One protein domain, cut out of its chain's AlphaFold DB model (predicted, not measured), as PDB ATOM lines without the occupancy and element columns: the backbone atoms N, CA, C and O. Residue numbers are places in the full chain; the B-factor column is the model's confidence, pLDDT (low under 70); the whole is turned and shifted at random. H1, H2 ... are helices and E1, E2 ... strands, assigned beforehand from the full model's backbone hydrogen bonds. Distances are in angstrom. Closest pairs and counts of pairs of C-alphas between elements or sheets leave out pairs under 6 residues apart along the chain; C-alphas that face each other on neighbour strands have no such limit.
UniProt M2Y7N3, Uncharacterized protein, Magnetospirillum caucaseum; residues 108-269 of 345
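What this domain is: This is residues 108 to 269 of the 345 residues of an uncharacterized protein of Magnetospirillum caucaseum (UniProt M2Y7N3). Two long helices, H2 and H3, meet near their ends as a V, with H5 packed between its arms; a small sheet of three strands covers another side of H2, H1 runs beside H2, and H4 folds back along H3. The printed part has 162 residues, with five named helices and three named strands in the order H1 E1 E2 E3 H2 H3 H4 H5, mostly helix; the mixed sheet runs E1 E3 E2. It is compact, radius of gyration of the C-alphas 16.4 A, spanning 51 by 39 by 29 A.

How they stand to each other: H1, residues 108 to 122, touches H2, residues 162 to 184, at a shallow tilt of 16 degrees, the same way; the closest C-alphas, Ala 120 and Ile 181, are 6.5 A apart. E1, residues 132 to 138, is parallel to E3, residues 151 to 157, with N 134 and O 152 within hydrogen-bond range at 2.8 A. E2, residues 142 to 145, forms an antiparallel hairpin with E3, with N 155 and O 142 at 2.7 A. H2 is on one face of this sheet, making two layers, at a height over the sheet of 8.8 A. H3, residues 186 to 212, and H4, residues 218 to 235, form a helical hairpin, closest at C-alphas Ser 203 and Leu 228, 5.1 A. H5, residues 254 to 267, touches H2 at a steep tilt of 63 degrees, closest at C-alphas Gly 174 and Ala 259, 3.8 A. Every O i to N i+4 pair is within hydrogen-bond range in H1, H2, H3 and H5, and 12 of 14 in H4.

Where its parts are: H1 begins at C-alpha 108 (-6.124, 26.915, -3.620). H2 is 32.4 A long, H3 37.3 A and H4 27.2 A. H5 ends at C-alpha 267 (-12.777, 23.882, -0.921).

The domain as a whole: The C-alphas farthest apart, Leu 148 and Gln 216, are 52.4 A apart. The printed part has no cut. The link from H4 to H5 is long, 18 residues. pLDDT is under 70 at residues 147 to 148, 198 to 253 and 255 to 269.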
ATOM      1  N   ARG A 108      -5.187  27.548  -4.535       73.81
ATOM      2  CA  ARG A 108      -6.124  26.915  -3.620       73.81
ATOM      3  C   ARG A 108      -6.864  25.753  -4.284       73.81
ATOM      4  O   ARG A 108      -6.785  24.657  -3.752       73.81
ATOM      5  N   LEU A 109      -7.490  25.952  -5.442       73.00
ATOM      6  CA  LEU A 109      -8.193  24.888  -6.175       73.00
ATOM      7  C   LEU A 109      -7.242  23.762  -6.599       73.00
ATOM      8  O   LEU A 109      -7.612  22.597  -6.519       73.00
ATOM      9  N   GLN A 110      -5.994  24.077  -6.961       79.25
ATOM     10  CA  GLN A 110      -4.982  23.048  -7.240       79.25
ATOM     11  C   GLN A 110      -4.649  22.197  -6.005       79.25
ATOM     12  O   GLN A 110      -4.610  20.972  -6.092       79.25
ATOM     13  N   ARG A 111      -4.470  22.817  -4.828       80.38
ATOM     14  CA  ARG A 111      -4.265  22.082  -3.562       80.38
ATOM     15  C   ARG A 111      -5.469  21.230  -3.171       80.38
ATOM     16  O   ARG A 111      -5.326  20.220  -2.489       80.38
ATOM     17  N   GLU A 112      -6.662  21.664  -3.542       77.69
ATOM     18  CA  GLU A 112      -7.913  20.947  -3.291       77.69
ATOM     19  C   GLU A 112      -8.038  19.738  -4.206       77.69
ATOM     20  O   GLU A 112      -8.304  18.638  -3.730       77.69
ATOM     21  N   TYR A 113      -7.730  19.928  -5.486       82.12
ATOM     22  CA  TYR A 113      -7.631  18.863  -6.472       82.12
ATOM     23  C   TYR A 113      -6.619  17.792  -6.045       82.12
ATOM     24  O   TYR A 113      -6.957  16.612  -5.991       82.12
ATOM     25  N   ALA A 114      -5.416  18.204  -5.632       84.94
ATOM     26  CA  ALA A 114      -4.380  17.294  -5.146       84.94
ATOM     27  C   ALA A 114      -4.821  16.501  -3.902       84.94
ATOM     28  O   ALA A 114      -4.569  15.302  -3.819       84.94
ATOM     29  N   ARG A 115      -5.525  17.140  -2.951       83.12
ATOM     30  CA  ARG A 115      -6.070  16.449  -1.767       83.12
ATOM     31  C   ARG A 115      -7.099  15.384  -2.143       83.12
ATOM     32  O   ARG A 115      -7.027  14.276  -1.622       83.12
ATOM     33  N   VAL A 116      -8.027  15.708  -3.042       80.94
ATOM     34  CA  VAL A 116      -9.069  14.765  -3.475       80.94
ATOM     35  C   VAL A 116      -8.471  13.584  -4.239       80.94
ATOM     36  O   VAL A 116      -8.880  12.447  -4.003       80.94
ATOM     37  N   ILE A 117      -7.471  13.827  -5.091       84.38
ATOM     38  CA  ILE A 117      -6.721  12.746  -5.745       84.38
ATOM     39  C   ILE A 117      -6.038  11.862  -4.701       84.38
ATOM     40  O   ILE A 117      -6.210  10.650  -4.754       84.38
ATOM     41  N   GLY A 118      -5.343  12.449  -3.720       85.88
ATOM     42  CA  GLY A 118      -4.687  11.687  -2.654       85.88
ATOM     43  C   GLY A 118      -5.651  10.789  -1.872       85.88
ATOM     44  O   GLY A 118      -5.332   9.640  -1.576       85.88
ATOM     45  N   TRP A 119      -6.867  11.267  -1.591       84.88
ATOM     46  CA  TRP A 119      -7.900  10.448  -0.949       84.88
ATOM     47  C   TRP A 119      -8.377   9.298  -1.826       84.88
ATOM     48  O   TRP A 119      -8.515   8.177  -1.345       84.88
ATOM     49  N   ALA A 120      -8.614   9.551  -3.111       84.06
ATOM     50  CA  ALA A 120      -9.053   8.502  -4.020       84.06
ATOM     51  C   ALA A 120      -7.961   7.463  -4.278       84.06
ATOM     52  O   ALA A 120      -8.275   6.281  -4.380       84.06
ATOM     53  N   GLN A 121      -6.689   7.874  -4.304       89.81
ATOM     54  CA  GLN A 121      -5.550   6.955  -4.341       89.81
ATOM     55  C   GLN A 121      -5.548   6.018  -3.132       89.81
ATOM     56  O   GLN A 121      -5.374   4.815  -3.302       89.81
ATOM     57  N   GLY A 122      -5.839   6.534  -1.932       84.88
ATOM     58  CA  GLY A 122      -6.023   5.708  -0.733       84.88
ATOM     59  C   GLY A 122      -7.175   4.696  -0.838       84.88
ATOM     60  O   GLY A 122      -7.183   3.702  -0.122       84.88
ATOM     61  N   LEU A 123      -8.122   4.920  -1.754       86.56
ATOM     62  CA  LEU A 123      -9.237   4.018  -2.066       86.56
ATOM     63  C   LEU A 123      -8.991   3.156  -3.322       86.56
ATOM     64  O   LEU A 123      -9.891   2.439  -3.762       86.56
ATOM     65  N   GLY A 124      -7.777   3.203  -3.883       90.00
ATOM     66  CA  GLY A 124      -7.342   2.398  -5.026       90.00
ATOM     67  C   GLY A 124      -7.468   3.074  -6.396       90.00
ATOM     68  O   GLY A 124      -7.164   2.443  -7.404       90.00
ATOM     69  N   ALA A 125      -7.894   4.338  -6.477       91.62
ATOM     70  CA  ALA A 125      -8.017   5.041  -7.755       91.62
ATOM     71  C   ALA A 125      -6.670   5.569  -8.273       91.62
ATOM     72  O   ALA A 125      -5.946   6.270  -7.570       91.62
ATOM     73  N   SER A 126      -6.359   5.304  -9.545       92.88
ATOM     74  CA  SER A 126      -5.203   5.917 -10.215       92.88
ATOM     75  C   SER A 126      -5.466   7.408 -10.497       92.88
ATOM     76  O   SER A 126      -6.569   7.741 -10.939       92.88
ATOM     77  N   PRO A 127      -4.485   8.319 -10.336       90.12
ATOM     78  CA  PRO A 127      -4.622   9.730 -10.722       90.12
ATOM     79  C   PRO A 127      -5.066   9.936 -12.172       90.12
ATOM     80  O   PRO A 127      -5.764  10.901 -12.474       90.12
ATOM     81  N   GLU A 128      -4.699   9.017 -13.066       90.56
ATOM     82  CA  GLU A 128      -5.045   9.072 -14.491       90.56
ATOM     83  C   GLU A 128      -6.528   8.784 -14.757       90.56
ATOM     84  O   GLU A 128      -7.071   9.188 -15.786       90.56
ATOM     85  N   SER A 129      -7.210   8.128 -13.810       88.06
ATOM     86  CA  SER A 129      -8.648   7.854 -13.903       88.06
ATOM     87  C   SER A 129      -9.507   9.106 -13.697       88.06
ATOM     88  O   SER A 129     -10.681   9.114 -14.074       88.06
ATOM     89  N   PHE A 130      -8.932  10.188 -13.155       87.81
ATOM     90  CA  PHE A 130      -9.666  11.419 -12.899       87.81
ATOM     91  C   PHE A 130      -9.973  12.183 -14.194       87.81
ATOM     92  O   PHE A 130      -9.050  12.574 -14.918       87.81
ATOM     93  N   PRO A 131     -11.256  12.474 -14.486       86.12
ATOM     94  CA  PRO A 131     -11.604  13.310 -15.622       86.12
ATOM     95  C   PRO A 131     -11.058  14.728 -15.443       86.12
ATOM     96  O   PRO A 131     -11.149  15.325 -14.368       86.12
ATOM     97  N   ARG A 132     -10.568  15.326 -16.532       87.25
ATOM     98  CA  ARG A 132     -10.173  16.741 -16.536       87.25
ATOM     99  C   ARG A 132     -11.399  17.618 -16.298       87.25
ATOM    100  O   ARG A 132     -12.403  17.483 -16.993       87.25
ATOM    101  N   ILE A 133     -11.321  18.554 -15.359       87.94
ATOM    102  CA  ILE A 133     -12.433  19.465 -15.072       87.94
ATOM    103  C   ILE A 133     -12.270  20.735 -15.906       87.94
ATOM    104  O   ILE A 133     -11.302  21.477 -15.751       87.94
ATOM    105  N   ALA A 134     -13.236  21.003 -16.778       88.62
ATOM    106  CA  ALA A 134     -13.317  22.227 -17.561       88.62
ATOM    107  C   ALA A 134     -14.447  23.110 -17.024       88.62
ATOM    108  O   ALA A 134     -15.591  22.669 -16.920       88.62
ATOM    109  N   ILE A 135     -14.152  24.373 -16.718       88.06
ATOM    110  CA  ILE A 135     -15.172  25.331 -16.281       88.06
ATOM    111  C   ILE A 135     -15.642  26.143 -17.484       88.06
ATOM    112  O   ILE A 135     -14.858  26.834 -18.130       88.06
ATOM    113  N   ARG A 136     -16.942  26.092 -17.764       91.94
ATOM    114  CA  ARG A 136     -17.602  26.880 -18.811       91.94
ATOM    115  C   ARG A 136     -18.527  27.916 -18.184       91.94
ATOM    116  O   ARG A 136     -19.152  27.654 -17.166       91.94
ATOM    117  N   PHE A 137     -18.705  29.065 -18.831       90.44
ATOM    118  CA  PHE A 137     -19.734  30.033 -18.447       90.44
ATOM    119  C   PHE A 137     -20.984  29.902 -19.327       90.44
ATOM    120  O   PHE A 137     -20.893  29.872 -20.558       90.44
ATOM    121  N   GLY A 138     -22.162  29.826 -18.707       91.00
ATOM    122  CA  GLY A 138     -23.443  29.612 -19.388       91.00
ATOM    123  C   GLY A 138     -24.628  30.264 -18.677       91.00
ATOM    124  O   GLY A 138     -24.471  30.898 -17.642       91.00
ATOM    125  N   SER A 139     -25.827  30.142 -19.250       85.62
ATOM    126  CA  SER A 139     -27.066  30.666 -18.650       85.62
ATOM    127  C   SER A 139     -27.636  29.761 -17.554       85.62
ATOM    128  O   SER A 139     -28.377  30.227 -16.696       85.62
ATOM    129  N   LYS A 140     -27.289  28.469 -17.565       86.00
ATOM    130  CA  LYS A 140     -27.713  27.479 -16.568       86.00
ATOM    131  C   LYS A 140     -26.485  26.840 -15.930       86.00
ATOM    132  O   LYS A 140     -25.559  26.458 -16.643       86.00
ATOM    133  N   SER A 141     -26.494  26.716 -14.605       85.44
ATOM    134  CA  SER A 141     -25.498  25.928 -13.886       85.44
ATOM    135  C   SER A 141     -25.733  24.438 -14.110       85.44
ATOM    136  O   SER A 141     -26.881  23.999 -14.206       85.44
ATOM    137  N   GLY A 142     -24.661  23.656 -14.172       85.19
ATOM    138  CA  GLY A 142     -24.766  22.202 -14.265       85.19
ATOM    139  C   GLY A 142     -23.438  21.541 -14.586       85.19
ATOM    140  O   GLY A 142     -22.515  22.197 -15.061       85.19
ATOM    141  N   ILE A 143     -23.356  20.241 -14.338       86.94
ATOM    142  CA  ILE A 143     -22.175  19.423 -14.612       86.94
ATOM    143  C   ILE A 143     -22.572  18.410 -15.679       86.94
ATOM    144  O   ILE A 143     -23.645  17.813 -15.610       86.94
ATOM    145  N   ARG A 144     -21.755  18.279 -16.722       87.69
ATOM    146  CA  ARG A 144     -21.985  17.329 -17.816       87.69
ATOM    147  C   ARG A 144     -20.665  16.693 -18.213       87.69
ATOM    148  O   ARG A 144     -19.652  17.387 -18.265       87.69
ATOM    149  N   ARG A 145     -20.674  15.407 -18.565       85.38
ATOM    150  CA  ARG A 145     -19.529  14.809 -19.261       85.38
ATOM    151  C   ARG A 145     -19.414  15.406 -20.659       85.38
ATOM    152  O   ARG A 145     -20.421  15.606 -21.345       85.38
ATOM    153  N   ALA A 146     -18.192  15.731 -21.062       83.88
ATOM    154  CA  ALA A 146     -17.912  16.095 -22.438       83.88
ATOM    155  C   ALA A 146     -18.244  14.901 -23.342       83.88
ATOM    156  O   ALA A 146     -17.923  13.762 -23.021       83.88
ATOM    157  N   TRP A 147     -18.882  15.165 -24.482       63.16
ATOM    158  CA  TRP A 147     -19.258  14.114 -25.433       63.16
ATOM    159  C   TRP A 147     -18.035  13.420 -26.062       63.16
ATOM    160  O   TRP A 147     -18.120  12.274 -26.484       63.16
ATOM    161  N   LEU A 148     -16.887  14.107 -26.097       64.06
ATOM    162  CA  LEU A 148     -15.626  13.615 -26.648       64.06
ATOM    163  C   LEU A 148     -14.502  13.860 -25.633       64.06
ATOM    164  O   LEU A 148     -13.927  14.948 -25.592       64.06
ATOM    165  N   GLY A 149     -14.215  12.855 -24.806       75.44
ATOM    166  CA  GLY A 149     -13.057  12.826 -23.907       75.44
ATOM    167  C   GLY A 149     -13.394  12.585 -22.435       75.44
ATOM    168  O   GLY A 149     -14.531  12.752 -21.997       75.44
ATOM    169  N   ASN A 150     -12.369  12.221 -21.656       82.88
ATOM    170  CA  ASN A 150     -12.460  12.057 -20.204       82.88
ATOM    171  C   ASN A 150     -12.433  13.428 -19.504       82.88
ATOM    172  O   ASN A 150     -11.471  13.780 -18.818       82.88
ATOM    173  N   ALA A 151     -13.444  14.259 -19.767       86.56
ATOM    174  CA  ALA A 151     -13.558  15.587 -19.180       86.56
ATOM    175  C   ALA A 151     -14.959  15.849 -18.619       86.56
ATOM    176  O   ALA A 151     -15.975  15.551 -19.254       86.56
ATOM    177  N   LEU A 152     -15.008  16.466 -17.440       88.75
ATOM    178  CA  LEU A 152     -16.222  16.987 -16.826       88.75
ATOM    179  C   LEU A 152     -16.314  18.486 -17.096       88.75
ATOM    180  O   LEU A 152     -15.454  19.264 -16.689       88.75
ATOM    181  N   VAL A 153     -17.377  18.898 -17.779       90.88
ATOM    182  CA  VAL A 153     -17.669  20.302 -18.057       90.88
ATOM    183  C   VAL A 153     -18.613  20.827 -16.984       90.88
ATOM    184  O   VAL A 153     -19.806  20.512 -16.966       90.88
ATOM    185  N   ALA A 154     -18.077  21.658 -16.100       90.75
ATOM    186  CA  ALA A 154     -18.813  22.340 -15.052       90.75
ATOM    187  C   ALA A 154     -19.226  23.731 -15.549       90.75
ATOM    188  O   ALA A 154     -18.388  24.580 -15.849       90.75
ATOM    189  N   THR A 155     -20.526  23.976 -15.679       90.75
ATOM    190  CA  THR A 155     -21.057  25.246 -16.177       90.75
ATOM    191  C   THR A 155     -21.398  26.164 -15.006       90.75
ATOM    192  O   THR A 155     -22.269  25.841 -14.200       90.75
ATOM    193  N   ALA A 156     -20.735  27.315 -14.917       89.69
ATOM    194  CA  ALA A 156     -21.057  28.395 -13.991       89.69
ATOM    195  C   ALA A 156     -21.957  29.449 -14.675       89.69
ATOM    196  O   ALA A 156     -21.777  29.722 -15.867       89.69
ATOM    197  N   PRO A 157     -22.910  30.079 -13.963       88.69
ATOM    198  CA  PRO A 157     -23.706  31.175 -14.516       88.69
ATOM    199  C   PRO A 157     -22.827  32.337 -15.008       88.69
ATOM    200  O   PRO A 157     -21.838  32.687 -14.355       88.69
ATOM    201  N   ARG A 158     -23.167  32.970 -16.134       90.50
ATOM    202  CA  ARG A 158     -22.481  34.198 -16.588       90.50
ATOM    203  C   ARG A 158     -22.578  35.294 -15.518       90.50
ATOM    204  O   ARG A 158     -23.605  35.429 -14.866       90.50
ATOM    205  N   GLY A 159     -21.495  36.049 -15.326       90.31
ATOM    206  CA  GLY A 159     -21.405  37.067 -14.270       90.31
ATOM    207  C   GLY A 159     -21.173  36.507 -12.859       90.31
ATOM    208  O   GLY A 159     -21.119  37.272 -11.900       90.31
ATOM    209  N   SER A 160     -21.003  35.188 -12.710       87.12
ATOM    210  CA  SER A 160     -20.681  34.573 -11.420       87.12
ATOM    211  C   SER A 160     -19.363  35.093 -10.854       87.12
ATOM    212  O   SER A 160     -18.319  35.020 -11.502       87.12
ATOM    213  N   GLY A 161     -19.390  35.540  -9.599       87.88
ATOM    214  CA  GLY A 161     -18.171  35.859  -8.861       87.88
ATOM    215  C   GLY A 161     -17.313  34.619  -8.571       87.88
ATOM    216  O   GLY A 161     -17.779  33.477  -8.639       87.88
ATOM    217  N   ARG A 162     -16.058  34.840  -8.147       85.12
ATOM    218  CA  ARG A 162     -15.078  33.774  -7.834       85.12
ATOM    219  C   ARG A 162     -15.617  32.687  -6.895       85.12
ATOM    220  O   ARG A 162     -15.282  31.519  -7.052       85.12
ATOM    221  N   LYS A 163     -16.473  33.047  -5.931       81.00
ATOM    222  CA  LYS A 163     -17.084  32.100  -4.983       81.00
ATOM    223  C   LYS A 163     -17.993  31.077  -5.676       81.00
ATOM    224  O   LYS A 163     -17.912  29.890  -5.372       81.00
ATOM    225  N   ALA A 164     -18.832  31.524  -6.606       80.31
ATOM    226  CA  ALA A 164     -19.731  30.642  -7.344       80.31
ATOM    227  C   ALA A 164     -18.945  29.725  -8.292       80.31
ATOM    228  O   ALA A 164     -19.211  28.529  -8.339       80.31
ATOM    229  N   ILE A 165     -17.905  30.254  -8.949       84.25
ATOM    230  CA  ILE A 165     -16.981  29.459  -9.774       84.25
ATOM    231  C   ILE A 165     -16.322  28.351  -8.941       84.25
ATOM    232  O   ILE A 165     -16.342  27.193  -9.346       84.25
ATOM    233  N   ARG A 166     -15.808  28.684  -7.747       82.75
ATOM    234  CA  ARG A 166     -15.228  27.703  -6.812       82.75
ATOM    235  C   ARG A 166     -16.218  26.629  -6.396       82.75
ATOM    236  O   ARG A 166     -15.858  25.467  -6.371       82.75
ATOM    237  N   THR A 167     -17.458  27.015  -6.107       81.69
ATOM    238  CA  THR A 167     -18.513  26.066  -5.714       81.69
ATOM    239  C   THR A 167     -18.816  25.087  -6.850       81.69
ATOM    240  O   THR A 167     -18.902  23.884  -6.639       81.69
ATOM    241  N   VAL A 168     -18.906  25.582  -8.086       83.69
ATOM    242  CA  VAL A 168     -19.128  24.739  -9.271       83.69
ATOM    243  C   VAL A 168     -17.937  23.809  -9.533       83.69
ATOM    244  O   VAL A 168     -18.141  22.635  -9.838       83.69
ATOM    245  N   ALA A 169     -16.707  24.304  -9.379       84.25
ATOM    246  CA  ALA A 169     -15.488  23.506  -9.521       84.25
ATOM    247  C   ALA A 169     -15.388  22.407  -8.453       84.25
ATOM    248  O   ALA A 169     -15.097  21.259  -8.770       84.25
ATOM    249  N   ALA A 170     -15.691  22.757  -7.205       81.56
ATOM    250  CA  ALA A 170     -15.747  21.851  -6.071       81.56
ATOM    251  C   ALA A 170     -16.755  20.714  -6.304       81.56
ATOM    252  O   ALA A 170     -16.408  19.546  -6.159       81.56
ATOM    253  N   ASN A 171     -17.971  21.034  -6.753       82.81
ATOM    254  CA  ASN A 171     -18.971  20.014  -7.071       82.81
ATOM    255  C   ASN A 171     -18.490  19.088  -8.201       82.81
ATOM    256  O   ASN A 171     -18.619  17.872  -8.101       82.81
ATOM    257  N   ALA A 172     -17.898  19.643  -9.263       86.38
ATOM    258  CA  ALA A 172     -17.348  18.844 -10.360       86.38
ATOM    259  C   ALA A 172     -16.219  17.911  -9.904       86.38
ATOM    260  O   ALA A 172     -16.129  16.785 -10.387       86.38
ATOM    261  N   LEU A 173     -15.408  18.350  -8.940       86.19
ATOM    262  CA  LEU A 173     -14.373  17.533  -8.315       86.19
ATOM    263  C   LEU A 173     -14.959  16.376  -7.499       86.19
ATOM    264  O   LEU A 173     -14.442  15.263  -7.568       86.19
ATOM    265  N   GLY A 174     -16.068  16.599  -6.794       83.38
ATOM    266  CA  GLY A 174     -16.794  15.529  -6.108       83.38
ATOM    267  C   GLY A 174     -17.334  14.461  -7.065       83.38
ATOM    268  O   GLY A 174     -17.196  13.272  -6.790       83.38
ATOM    269  N   HIS A 175     -17.875  14.857  -8.222       86.19
ATOM    270  CA  HIS A 175     -18.294  13.890  -9.247       86.19
ATOM    271  C   HIS A 175     -17.100  13.132  -9.840       86.19
ATOM    272  O   HIS A 175     -17.166  11.915  -9.977       86.19
ATOM    273  N   ALA A 176     -15.996  13.830 -10.131       87.12
ATOM    274  CA  ALA A 176     -14.764  13.207 -10.618       87.12
ATOM    275  C   ALA A 176     -14.242  12.134  -9.649       87.12
ATOM    276  O   ALA A 176     -13.832  11.061 -10.078       87.12
ATOM    277  N   PHE A 177     -14.301  12.413  -8.345       88.31
ATOM    278  CA  PHE A 177     -13.912  11.486  -7.285       88.31
ATOM    279  C   PHE A 177     -14.791  10.232  -7.249       88.31
ATOM    280  O   PHE A 177     -14.269   9.119  -7.236       88.31
ATOM    281  N   LEU A 178     -16.117  10.398  -7.270       87.06
ATOM    282  CA  LEU A 178     -17.043   9.263  -7.268       87.06
ATOM    283  C   LEU A 178     -16.877   8.402  -8.525       87.06
ATOM    284  O   LEU A 178     -16.850   7.178  -8.420       87.06
ATOM    285  N   ASP A 179     -16.699   9.032  -9.687       87.88
ATOM    286  CA  ASP A 179     -16.435   8.347 -10.954       87.88
ATOM    287  C   ASP A 179     -15.120   7.551 -10.914       87.88
ATOM    288  O   ASP A 179     -15.085   6.395 -11.341       87.88
ATOM    289  N   ALA A 180     -14.056   8.143 -10.363       88.38
ATOM    290  CA  ALA A 180     -12.752   7.498 -10.229       88.38
ATOM    291  C   ALA A 180     -12.814   6.275  -9.299       88.38
ATOM    292  O   ALA A 180     -12.304   5.210  -9.642       88.38
ATOM    293  N   ILE A 181     -13.498   6.384  -8.154       88.69
ATOM    294  CA  ILE A 181     -13.662   5.255  -7.223       88.69
ATOM    295  C   ILE A 181     -14.576   4.189  -7.816       88.69
ATOM    296  O   ILE A 181     -14.276   3.008  -7.688       88.69
ATOM    297  N   ARG A 182     -15.661   4.576  -8.500       91.56
ATOM    298  CA  ARG A 182     -16.551   3.628  -9.186       91.56
ATOM    299  C   ARG A 182     -15.784   2.762 -10.178       91.56
ATOM    300  O   ARG A 182     -16.034   1.563 -10.241       91.56
ATOM    301  N   ALA A 183     -14.869   3.369 -10.931       89.56
ATOM    302  CA  ALA A 183     -14.040   2.666 -11.900       89.56
ATOM    303  C   ALA A 183     -12.962   1.796 -11.233       89.56
ATOM    304  O   ALA A 183     -12.737   0.672 -11.668       89.56
ATOM    305  N   ALA A 184     -12.301   2.306 -10.192       91.19
ATOM    306  CA  ALA A 184     -11.156   1.636  -9.583       91.19
ATOM    307  C   ALA A 184     -11.532   0.554  -8.563       91.19
ATOM    308  O   ALA A 184     -10.879  -0.481  -8.477       91.19
ATOM    309  N   ASN A 185     -12.575   0.796  -7.772       92.06
ATOM    310  CA  ASN A 185     -13.008  -0.088  -6.702       92.06
ATOM    311  C   ASN A 185     -14.543  -0.057  -6.573       92.06
ATOM    312  O   ASN A 185     -15.091   0.670  -5.735       92.06
ATOM    313  N   PRO A 186     -15.259  -0.858  -7.389       90.88
ATOM    314  CA  PRO A 186     -16.720  -0.900  -7.387       90.88
ATOM    315  C   PRO A 186     -17.317  -1.243  -6.019       90.88
ATOM    316  O   PRO A 186     -18.369  -0.714  -5.665       90.88
ATOM    317  N   LEU A 187     -16.631  -2.080  -5.228       88.56
ATOM    318  CA  LEU A 187     -17.043  -2.437  -3.868       88.56
ATOM    319  C   LEU A 187     -16.928  -1.242  -2.917       88.56
ATOM    320  O   LEU A 187     -17.894  -0.921  -2.228       88.56
ATOM    321  N   ALA A 188     -15.795  -0.530  -2.913       82.56
ATOM    322  CA  ALA A 188     -15.644   0.685  -2.112       82.56
ATOM    323  C   ALA A 188     -16.643   1.768  -2.539       82.56
ATOM    324  O   ALA A 188     -17.230   2.430  -1.684       82.56
ATOM    325  N   HIS A 189     -16.890   1.910  -3.844       88.75
ATOM    326  CA  HIS A 189     -17.934   2.793  -4.351       88.75
ATOM    327  C   HIS A 189     -19.317   2.371  -3.846       88.75
ATOM    328  O   HIS A 189     -20.063   3.235  -3.402       88.75
ATOM    329  N   ALA A 190     -19.673   1.084  -3.889       82.38
ATOM    330  CA  ALA A 190     -20.964   0.592  -3.406       82.38
ATOM    331  C   ALA A 190     -21.148   0.864  -1.905       82.38
ATOM    332  O   ALA A 190     -22.156   1.450  -1.521       82.38
ATOM    333  N   VAL A 191     -20.139   0.558  -1.082       81.75
ATOM    334  CA  VAL A 191     -20.146   0.834   0.366       81.75
ATOM    335  C   VAL A 191     -20.265   2.334   0.643       81.75
ATOM    336  O   VAL A 191     -21.058   2.761   1.485       81.75
ATOM    337  N   LEU A 192     -19.494   3.159  -0.070       78.75
ATOM    338  CA  LEU A 192     -19.547   4.613   0.060       78.75
ATOM    339  C   LEU A 192     -20.914   5.159  -0.376       78.75
ATOM    340  O   LEU A 192     -21.481   6.007   0.306       78.75
ATOM    341  N   SER A 193     -21.457   4.647  -1.479       79.06
ATOM    342  CA  SER A 193     -22.764   5.024  -2.024       79.06
ATOM    343  C   SER A 193     -23.888   4.675  -1.065       79.06
ATOM    344  O   SER A 193     -24.726   5.522  -0.783       79.06
ATOM    345  N   GLU A 194     -23.887   3.460  -0.519       77.75
ATOM    346  CA  GLU A 194     -24.875   3.006   0.455       77.75
ATOM    347  C   GLU A 194     -24.827   3.865   1.721       77.75
ATOM    348  O   GLU A 194     -25.860   4.337   2.197       77.75
ATOM    349  N   ARG A 195     -23.624   4.160   2.225       73.69
ATOM    350  CA  ARG A 195     -23.431   5.043   3.380       73.69
ATOM    351  C   ARG A 195     -23.911   6.470   3.112       73.69
ATOM    352  O   ARG A 195     -24.604   7.051   3.947       73.69
ATOM    353  N   LEU A 196     -23.578   7.041   1.955       76.12
ATOM    354  CA  LEU A 196     -24.002   8.390   1.566       76.12
ATOM    355  C   LEU A 196     -25.507   8.463   1.307       76.12
ATOM    356  O   LEU A 196     -26.153   9.414   1.739       76.12
ATOM    357  N   GLN A 197     -26.083   7.453   0.657       73.44
ATOM    358  CA  GLN A 197     -27.516   7.342   0.416       73.44
ATOM    359  C   GLN A 197     -28.283   7.123   1.721       73.44
ATOM    360  O   GLN A 197     -29.330   7.735   1.919       73.44
ATOM    361  N   GLY A 198     -27.773   6.285   2.624       67.06
ATOM    362  CA  GLY A 198     -28.320   6.080   3.963       67.06
ATOM    363  C   GLY A 198     -28.292   7.372   4.771       67.06
ATOM    364  O   GLY A 198     -29.312   7.757   5.344       67.06
ATOM    365  N   SER A 199     -27.172   8.100   4.715       67.25
ATOM    366  CA  SER A 199     -27.083   9.428   5.305       67.25
ATOM    367  C   SER A 199     -28.107  10.364   4.679       67.25
ATOM    368  O   SER A 199     -28.912  10.894   5.423       67.25
ATOM    369  N   TYR A 200     -28.164  10.497   3.349       67.62
ATOM    370  CA  TYR A 200     -29.146  11.323   2.636       67.62
ATOM    371  C   TYR A 200     -30.595  10.959   2.987       67.62
ATOM    372  O   TYR A 200     -31.416  11.838   3.208       67.62
ATOM    373  N   ARG A 201     -30.943   9.676   3.109       67.69
ATOM    374  CA  ARG A 201     -32.290   9.261   3.529       67.69
ATOM    375  C   ARG A 201     -32.587   9.685   4.962       67.69
ATOM    376  O   ARG A 201     -33.656  10.239   5.208       67.69
ATOM    377  N   ALA A 202     -31.647   9.475   5.885       61.59
ATOM    378  CA  ALA A 202     -31.775   9.944   7.261       61.59
ATOM    379  C   ALA A 202     -31.901  11.474   7.304       61.59
ATOM    380  O   ALA A 202     -32.778  12.000   7.987       61.59
ATOM    381  N   SER A 203     -31.099  12.173   6.498       57.22
ATOM    382  CA  SER A 203     -31.139  13.613   6.281       57.22
ATOM    383  C   SER A 203     -32.515  14.093   5.854       57.22
ATOM    384  O   SER A 203     -33.125  14.929   6.514       57.22
ATOM    385  N   SER A 204     -32.996  13.566   4.730       58.91
ATOM    386  CA  SER A 204     -34.232  13.983   4.093       58.91
ATOM    387  C   SER A 204     -35.414  13.633   4.973       58.91
ATOM    388  O   SER A 204     -36.260  14.492   5.173       58.91
ATOM    389  N   TRP A 205     -35.458  12.432   5.561       65.38
ATOM    390  CA  TRP A 205     -36.521  12.047   6.493       65.38
ATOM    391  C   TRP A 205     -36.591  12.998   7.677       65.38
ATOM    392  O   TRP A 205     -37.663  13.474   8.042       65.38
ATOM    393  N   LEU A 206     -35.439  13.320   8.252       55.66
ATOM    394  CA  LEU A 206     -35.375  14.258   9.343       55.66
ATOM    395  C   LEU A 206     -35.776  15.683   8.874       55.66
ATOM    396  O   LEU A 206     -36.495  16.364   9.598       55.66
ATOM    397  N   VAL A 207     -35.402  16.137   7.667       54.91
ATOM    398  CA  VAL A 207     -35.802  17.454   7.125       54.91
ATOM    399  C   VAL A 207     -37.306  17.481   6.903       54.91
ATOM    400  O   VAL A 207     -37.957  18.409   7.362       54.91
ATOM    401  N   PHE A 208     -37.878  16.441   6.300       58.00
ATOM    402  CA  PHE A 208     -39.322  16.263   6.178       58.00
ATOM    403  C   PHE A 208     -40.003  16.252   7.543       58.00
ATOM    404  O   PHE A 208     -41.041  16.883   7.702       58.00
ATOM    405  N   ARG A 209     -39.405  15.614   8.554       53.91
ATOM    406  CA  ARG A 209     -39.913  15.628   9.927       53.91
ATOM    407  C   ARG A 209     -39.819  17.022  10.549       53.91
ATOM    408  O   ARG A 209     -40.763  17.435  11.205       53.91
ATOM    409  N   ALA A 210     -38.746  17.776  10.321       53.94
ATOM    410  CA  ALA A 210     -38.634  19.170  10.750       53.94
ATOM    411  C   ALA A 210     -39.626  20.081  10.034       53.94
ATOM    412  O   ALA A 210     -40.196  20.925  10.705       53.94
ATOM    413  N   LEU A 211     -39.839  19.908   8.727       55.00
ATOM    414  CA  LEU A 211     -40.826  20.638   7.928       55.00
ATOM    415  C   LEU A 211     -42.256  20.299   8.386       55.00
ATOM    416  O   LEU A 211     -43.072  21.192   8.584       55.00
ATOM    417  N   ALA A 212     -42.540  19.025   8.668       55.97
ATOM    418  CA  ALA A 212     -43.812  18.577   9.240       55.97
ATOM    419  C   ALA A 212     -44.032  19.110  10.668       55.97
ATOM    420  O   ALA A 212     -45.153  19.429  11.056       55.97
ATOM    421  N   LEU A 213     -42.954  19.260  11.446       53.09
ATOM    422  CA  LEU A 213     -42.949  19.876  12.778       53.09
ATOM    423  C   LEU A 213     -42.761  21.405  12.737       53.09
ATOM    424  O   LEU A 213     -42.786  22.060  13.786       53.09
ATOM    425  N   GLN A 214     -42.582  21.998  11.550       45.72
ATOM    426  CA  GLN A 214     -42.338  23.430  11.346       45.72
ATOM    427  C   GLN A 214     -43.591  24.258  11.614       45.72
ATOM    428  O   GLN A 214     -43.503  25.478  11.725       45.72
ATOM    429  N   SER A 215     -44.730  23.600  11.850       50.09
ATOM    430  CA  SER A 215     -45.845  24.249  12.517       50.09
ATOM    431  C   SER A 215     -45.470  24.775  13.911       50.09
ATOM    432  O   SER A 215     -46.193  25.651  14.378       50.09
ATOM    433  N   GLN A 216     -44.356  24.356  14.564       46.62
ATOM    434  CA  GLN A 216     -43.992  24.913  15.880       46.62
ATOM    435  C   GLN A 216     -42.523  25.177  16.296       46.62
ATOM    436  O   GLN A 216     -42.387  25.985  17.218       46.62
ATOM    437  N   LYS A 217     -41.413  24.602  15.776       52.75
ATOM    438  CA  LYS A 217     -40.082  24.852  16.428       52.75
ATOM    439  C   LYS A 217     -38.821  24.904  15.527       52.75
ATOM    440  O   LYS A 217     -38.509  23.912  14.877       52.75
ATOM    441  N   PRO A 218     -37.989  25.971  15.615       53.66
ATOM    442  CA  PRO A 218     -36.705  26.094  14.897       53.66
ATOM    443  C   PRO A 218     -35.572  25.203  15.449       53.66
ATOM    444  O   PRO A 218     -34.611  24.917  14.743       53.66
ATOM    445  N   LEU A 219     -35.689  24.712  16.690       51.34
ATOM    446  CA  LEU A 219     -34.694  23.831  17.324       51.34
ATOM    447  C   LEU A 219     -34.543  22.481  16.610       51.34
ATOM    448  O   LEU A 219     -33.431  21.968  16.525       51.34
ATOM    449  N   VAL A 220     -35.640  21.944  16.062       51.31
ATOM    450  CA  VAL A 220     -35.638  20.640  15.385       51.31
ATOM    451  C   VAL A 220     -34.772  20.703  14.134       51.31
ATOM    452  O   VAL A 220     -33.976  19.798  13.936       51.31
ATOM    453  N   ALA A 221     -34.844  21.794  13.363       49.09
ATOM    454  CA  ALA A 221     -34.052  22.000  12.151       49.09
ATOM    455  C   ALA A 221     -32.533  22.095  12.414       49.09
ATOM    456  O   ALA A 221     -31.746  21.594  11.613       49.09
ATOM    457  N   LEU A 222     -32.107  22.674  13.545       48.06
ATOM    458  CA  LEU A 222     -30.688  22.813  13.905       48.06
ATOM    459  C   LEU A 222     -30.069  21.478  14.361       48.06
ATOM    460  O   LEU A 222     -29.001  21.095  13.885       48.06
ATOM    461  N   SER A 223     -30.756  20.731  15.235       46.78
ATOM    462  CA  SER A 223     -30.336  19.376  15.646       46.78
ATOM    463  C   SER A 223     -30.235  18.425  14.456       46.78
ATOM    464  O   SER A 223     -29.392  17.533  14.409       46.78
ATOM    465  N   LEU A 224     -31.070  18.675  13.456       47.84
ATOM    466  CA  LEU A 224     -31.124  17.920  12.229       47.84
ATOM    467  C   LEU A 224     -29.910  18.094  11.336       47.84
ATOM    468  O   LEU A 224     -29.370  17.122  10.821       47.84
ATOM    469  N   GLN A 225     -29.483  19.344  11.187       52.19
ATOM    470  CA  GLN A 225     -28.283  19.712  10.452       52.19
ATOM    471  C   GLN A 225     -27.038  19.143  11.138       52.19
ATOM    472  O   GLN A 225     -26.144  18.642  10.474       52.19
ATOM    473  N   ILE A 226     -26.991  19.118  12.471       48.28
ATOM    474  CA  ILE A 226     -25.868  18.509  13.198       48.28
ATOM    475  C   ILE A 226     -25.800  16.991  12.946       48.28
ATOM    476  O   ILE A 226     -24.718  16.460  12.694       48.28
ATOM    477  N   PHE A 227     -26.945  16.303  12.945       47.00
ATOM    478  CA  PHE A 227     -27.020  14.850  12.749       47.00
ATOM    479  C   PHE A 227     -26.690  14.418  11.307       47.00
ATOM    480  O   PHE A 227     -25.923  13.482  11.091       47.00
ATOM    481  N   LEU A 228     -27.206  15.157  10.320       49.31
ATOM    482  CA  LEU A 228     -26.934  14.992   8.887       49.31
ATOM    483  C   LEU A 228     -25.436  14.924   8.561       49.31
ATOM    484  O   LEU A 228     -24.976  14.071   7.806       49.31
ATOM    485  N   PHE A 229     -24.681  15.867   9.121       51.69
ATOM    486  CA  PHE A 229     -23.283  16.084   8.769       51.69
ATOM    487  C   PHE A 229     -22.332  15.238   9.618       51.69
ATOM    488  O   PHE A 229     -21.253  14.879   9.140       51.69
ATOM    489  N   GLY A 230     -22.740  14.863  10.838       47.78
ATOM    490  CA  GLY A 230     -22.027  13.892  11.671       47.78
ATOM    491  C   GLY A 230     -21.904  12.525  10.995       47.78
ATOM    492  O   GLY A 230     -20.821  11.949  10.976       47.78
ATOM    493  N   ASN A 231     -22.967  12.053  10.337       47.38
ATOM    494  CA  ASN A 231     -22.943  10.755   9.660       47.38
ATOM    495  C   ASN A 231     -22.040  10.755   8.414       47.38
ATOM    496  O   ASN A 231     -21.252   9.833   8.230       47.38
ATOM    497  N   ILE A 232     -22.059  11.807   7.588       49.50
ATOM    498  CA  ILE A 232     -21.213  11.876   6.377       49.50
ATOM    499  C   ILE A 232     -19.722  12.030   6.726       49.50
ATOM    500  O   ILE A 232     -18.864  11.447   6.066       49.50
ATOM    501  N   SER A 233     -19.399  12.776   7.786       42.31
ATOM    502  CA  SER A 233     -18.014  12.922   8.264       42.31
ATOM    503  C   SER A 233     -17.467  11.635   8.895       42.31
ATOM    504  O   SER A 233     -16.311  11.294   8.645       42.31
ATOM    505  N   GLN A 234     -18.303  10.866   9.604       43.34
ATOM    506  CA  GLN A 234     -17.955   9.524  10.091       43.34
ATOM    507  C   GLN A 234     -17.708   8.526   8.952       43.34
ATOM    508  O   GLN A 234     -16.757   7.749   9.008       43.34
ATOM    509  N   VAL A 235     -18.517   8.572   7.889       47.19
ATOM    510  CA  VAL A 235     -18.373   7.706   6.705       47.19
ATOM    511  C   VAL A 235     -17.031   7.904   5.993       47.19
ATOM    512  O   VAL A 235     -16.492   6.940   5.452       47.19
ATOM    513  N   LEU A 236     -16.485   9.123   6.027       50.03
ATOM    514  CA  LEU A 236     -15.222   9.507   5.389       50.03
ATOM    515  C   LEU A 236     -14.011   9.524   6.349       50.03
ATOM    516  O   LEU A 236     -12.927   9.922   5.935       50.03
ATOM    517  N   GLY A 237     -14.166   9.102   7.613       40.06
ATOM    518  CA  GLY A 237     -13.060   8.984   8.576       40.06
ATOM    519  C   GLY A 237     -12.572  10.299   9.207       40.06
ATOM    520  O   GLY A 237     -11.446  10.359   9.696       40.06
ATOM    521  N   PHE A 238     -13.391  11.357   9.224       39.12
ATOM    522  CA  PHE A 238     -13.035  12.651   9.822       39.12
ATOM    523  C   PHE A 238     -13.672  12.848  11.209       39.12
ATOM    524  O   PHE A 238     -14.859  12.595  11.402       39.12
ATOM    525  N   SER A 239     -12.901  13.360  12.181       35.28
ATOM    526  CA  SER A 239     -13.413  13.716  13.514       35.28
ATOM    527  C   SER A 239     -14.366  14.918  13.439       35.28
ATOM    528  O   SER A 239     -14.006  15.968  12.898       35.28
ATOM    529  N   ALA A 240     -15.564  14.761  14.005       30.20
ATOM    530  CA  ALA A 240     -16.720  15.633  13.816       30.20
ATOM    531  C   ALA A 240     -16.601  17.026  14.465       30.20
ATOM    532  O   ALA A 240     -16.391  17.136  15.671       30.20
ATOM    533  N   GLN A 241     -16.858  18.078  13.677       35.44
ATOM    534  CA  GLN A 241     -17.527  19.311  14.119       35.44
ATOM    535  C   GLN A 241     -18.219  19.993  12.915       35.44
ATOM    536  O   GLN A 241     -17.618  20.197  11.866       35.44
ATOM    537  N   SER A 242     -19.514  20.260  13.108       35.16
ATOM    538  CA  SER A 242     -20.672  20.279  12.185       35.16
ATOM    539  C   SER A 242     -20.707  21.348  11.081       35.16
ATOM    540  O   SER A 242     -19.973  22.310  11.163       35.16
ATOM    541  N   TYR A 243     -21.624  21.257  10.099       38.06
ATOM    542  CA  TYR A 243     -21.989  22.352   9.167       38.06
ATOM    543  C   TYR A 243     -23.445  22.212   8.650       38.06
ATOM    544  O   TYR A 243     -24.070  21.197   8.915       38.06
ATOM    545  N   GLY A 244     -23.993  23.224   7.949       32.66
ATOM    546  CA  GLY A 244     -25.334  23.250   7.322       32.66
ATOM    547  C   GLY A 244     -25.365  23.798   5.873       32.66
ATOM    548  O   GLY A 244     -24.491  24.576   5.479       32.66
ATOM    549  N   LEU A 245     -26.384  23.375   5.103       30.59
ATOM    550  CA  LEU A 245     -26.605  23.594   3.656       30.59
ATOM    551  C   LEU A 245     -27.177  24.979   3.286       30.59
ATOM    552  O   LEU A 245     -27.939  25.578   4.038       30.59
ATOM    553  N   ALA A 246     -26.851  25.442   2.073       30.30
ATOM    554  CA  ALA A 246     -27.476  26.586   1.407       30.30
ATOM    555  C   ALA A 246     -28.592  26.140   0.441       30.30
ATOM    556  O   ALA A 246     -28.456  25.115  -0.232       30.30
ATOM    557  N   ASP A 247     -29.646  26.956   0.332       31.81
ATOM    558  CA  ASP A 247     -30.718  26.843  -0.663       31.81
ATOM    559  C   ASP A 247     -30.158  26.648  -2.080       31.81
ATOM    560  O   ASP A 247     -29.492  27.530  -2.632       31.81
ATOM    561  N   THR A 248     -30.450  25.498  -2.694       39.00
ATOM    562  CA  THR A 248     -30.236  25.279  -4.132       39.00
ATOM    563  C   THR A 248     -31.402  24.474  -4.722       39.00
ATOM    564  O   THR A 248     -31.539  23.290  -4.433       39.00
ATOM    565  N   PRO A 249     -32.255  25.071  -5.575       32.03
ATOM    566  CA  PRO A 249     -33.540  24.479  -5.966       32.03
ATOM    567  C   PRO A 249     -33.466  23.364  -7.033       32.03
ATOM    568  O   PRO A 249     -34.451  23.132  -7.728       32.03
ATOM    569  N   ARG A 250     -32.323  22.688  -7.238       41.09
ATOM    570  CA  ARG A 250     -32.154  21.697  -8.329       41.09
ATOM    571  C   ARG A 250     -31.109  20.606  -8.050       41.09
ATOM    572  O   ARG A 250     -30.175  20.455  -8.832       41.09
ATOM    573  N   ARG A 251     -31.236  19.852  -6.956       50.62
ATOM    574  CA  ARG A 251     -30.488  18.590  -6.786       50.62
ATOM    575  C   ARG A 251     -31.432  17.427  -7.051       50.62
ATOM    576  O   ARG A 251     -32.530  17.412  -6.503       50.62
ATOM    577  N   THR A 252     -31.038  16.514  -7.934       51.28
ATOM    578  CA  THR A 252     -31.915  15.444  -8.440       51.28
ATOM    579  C   THR A 252     -31.654  14.084  -7.792       51.28
ATOM    580  O   THR A 252     -32.474  13.183  -7.947       51.28
ATOM    581  N   GLY A 253     -30.569  13.935  -7.021       65.31
ATOM    582  CA  GLY A 253     -30.261  12.708  -6.282       65.31
ATOM    583  C   GLY A 253     -29.138  12.863  -5.250       65.31
ATOM    584  O   GLY A 253     -28.524  13.921  -5.128       65.31
ATOM    585  N   TRP A 254     -28.866  11.786  -4.503       72.19
ATOM    586  CA  TRP A 254     -27.863  11.755  -3.427       72.19
ATOM    587  C   TRP A 254     -26.420  11.929  -3.939       72.19
ATOM    588  O   TRP A 254     -25.582  12.466  -3.219       72.19
ATOM    589  N   GLU A 255     -26.133  11.535  -5.186       69.00
ATOM    590  CA  GLU A 255     -24.816  11.706  -5.820       69.00
ATOM    591  C   GLU A 255     -24.457  13.188  -6.002       69.00
ATOM    592  O   GLU A 255     -23.331  13.588  -5.707       69.00
ATOM    593  N   ASP A 256     -25.425  14.022  -6.407       68.06
ATOM    594  CA  ASP A 256     -25.245  15.477  -6.545       68.06
ATOM    595  C   ASP A 256     -24.925  16.129  -5.190       68.06
ATOM    596  O   ASP A 256     -24.156  17.090  -5.093       68.06
ATOM    597  N   GLU A 257     -25.532  15.611  -4.121       68.88
ATOM    598  CA  GLU A 257     -25.326  16.106  -2.765       68.88
ATOM    599  C   GLU A 257     -23.990  15.660  -2.180       68.88
ATOM    600  O   GLU A 257     -23.252  16.493  -1.649       68.88
ATOM    601  N   ALA A 258     -23.634  14.388  -2.354       67.88
ATOM    602  CA  ALA A 258     -22.333  13.854  -1.984       67.88
ATOM    603  C   ALA A 258     -21.192  14.591  -2.694       67.88
ATOM    604  O   ALA A 258     -20.239  15.026  -2.044       67.88
ATOM    605  N   ALA A 259     -21.310  14.796  -4.008       68.62
ATOM    606  CA  ALA A 259     -20.318  15.517  -4.794       68.62
ATOM    607  C   ALA A 259     -20.143  16.965  -4.309       68.62
ATOM    608  O   ALA A 259     -19.016  17.455  -4.206       68.62
ATOM    609  N   ALA A 260     -21.237  17.640  -3.947       68.06
ATOM    610  CA  ALA A 260     -21.164  18.986  -3.396       68.06
ATOM    611  C   ALA A 260     -20.481  19.035  -2.023       68.06
ATOM    612  O   ALA A 260     -19.666  19.924  -1.774       68.06
ATOM    613  N   ILE A 261     -20.766  18.069  -1.147       66.25
ATOM    614  CA  ILE A 261     -20.157  17.994   0.188       66.25
ATOM    615  C   ILE A 261     -18.656  17.714   0.079       66.25
ATOM    616  O   ILE A 261     -17.856  18.428   0.682       66.25
ATOM    617  N   ILE A 262     -18.257  16.727  -0.729       69.25
ATOM    618  CA  ILE A 262     -16.844  16.403  -0.979       69.25
ATOM    619  C   ILE A 262     -16.118  17.625  -1.551       69.25
ATOM    620  O   ILE A 262     -15.033  17.989  -1.089       69.25
ATOM    621  N   GLY A 263     -16.761  18.307  -2.501       64.50
ATOM    622  CA  GLY A 263     -16.288  19.566  -3.048       64.50
ATOM    623  C   GLY A 263     -16.052  20.636  -1.982       64.50
ATOM    624  O   GLY A 263     -14.996  21.263  -1.974       64.50
ATOM    625  N   GLU A 264     -17.004  20.867  -1.079       63.94
ATOM    626  CA  GLU A 264     -16.891  21.891  -0.029       63.94
ATOM    627  C   GLU A 264     -15.831  21.567   1.036       63.94
ATOM    628  O   GLU A 264     -15.137  22.476   1.520       63.94
ATOM    629  N   ILE A 265     -15.673  20.284   1.385       63.03
ATOM    630  CA  ILE A 265     -14.626  19.817   2.307       63.03
ATOM    631  C   ILE A 265     -13.249  20.070   1.688       63.03
ATOM    632  O   ILE A 265     -12.353  20.584   2.365       63.03
ATOM    633  N   ALA A 266     -13.087  19.783   0.394       60.66
ATOM    634  CA  ALA A 266     -11.878  20.145  -0.329       60.66
ATOM    635  C   ALA A 266     -11.704  21.678  -0.311       60.66
ATOM    636  O   ALA A 266     -10.682  22.162   0.181       60.66
ATOM    637  N   ALA A 267     -12.746  22.430  -0.697       55.78
ATOM    638  CA  ALA A 267     -12.777  23.882  -0.921       55.78
ATOM    639  C   ALA A 267     -12.368  24.800   0.254       55.78
ATOM    640  O   ALA A 267     -12.203  26.018   0.080       55.78
ATOM    641  N   SER A 268     -12.277  24.298   1.490       50.12
ATOM    642  CA  SER A 268     -12.219  25.152   2.682       50.12
ATOM    643  C   SER A 268     -11.050  24.876   3.632       50.12
ATOM    644  O   SER A 268     -10.686  23.743   3.932       50.12
ATOM    645  N   GLY A 269     -10.511  25.967   4.202       51.50
ATOM    646  CA  GLY A 269      -9.994  25.980   5.572       51.50
ATOM    647  C   GLY A 269     -11.172  25.758   6.521       51.50
ATOM    648  O   GLY A 269     -11.696  26.706   7.113       51.50
TER     649      GLY A 269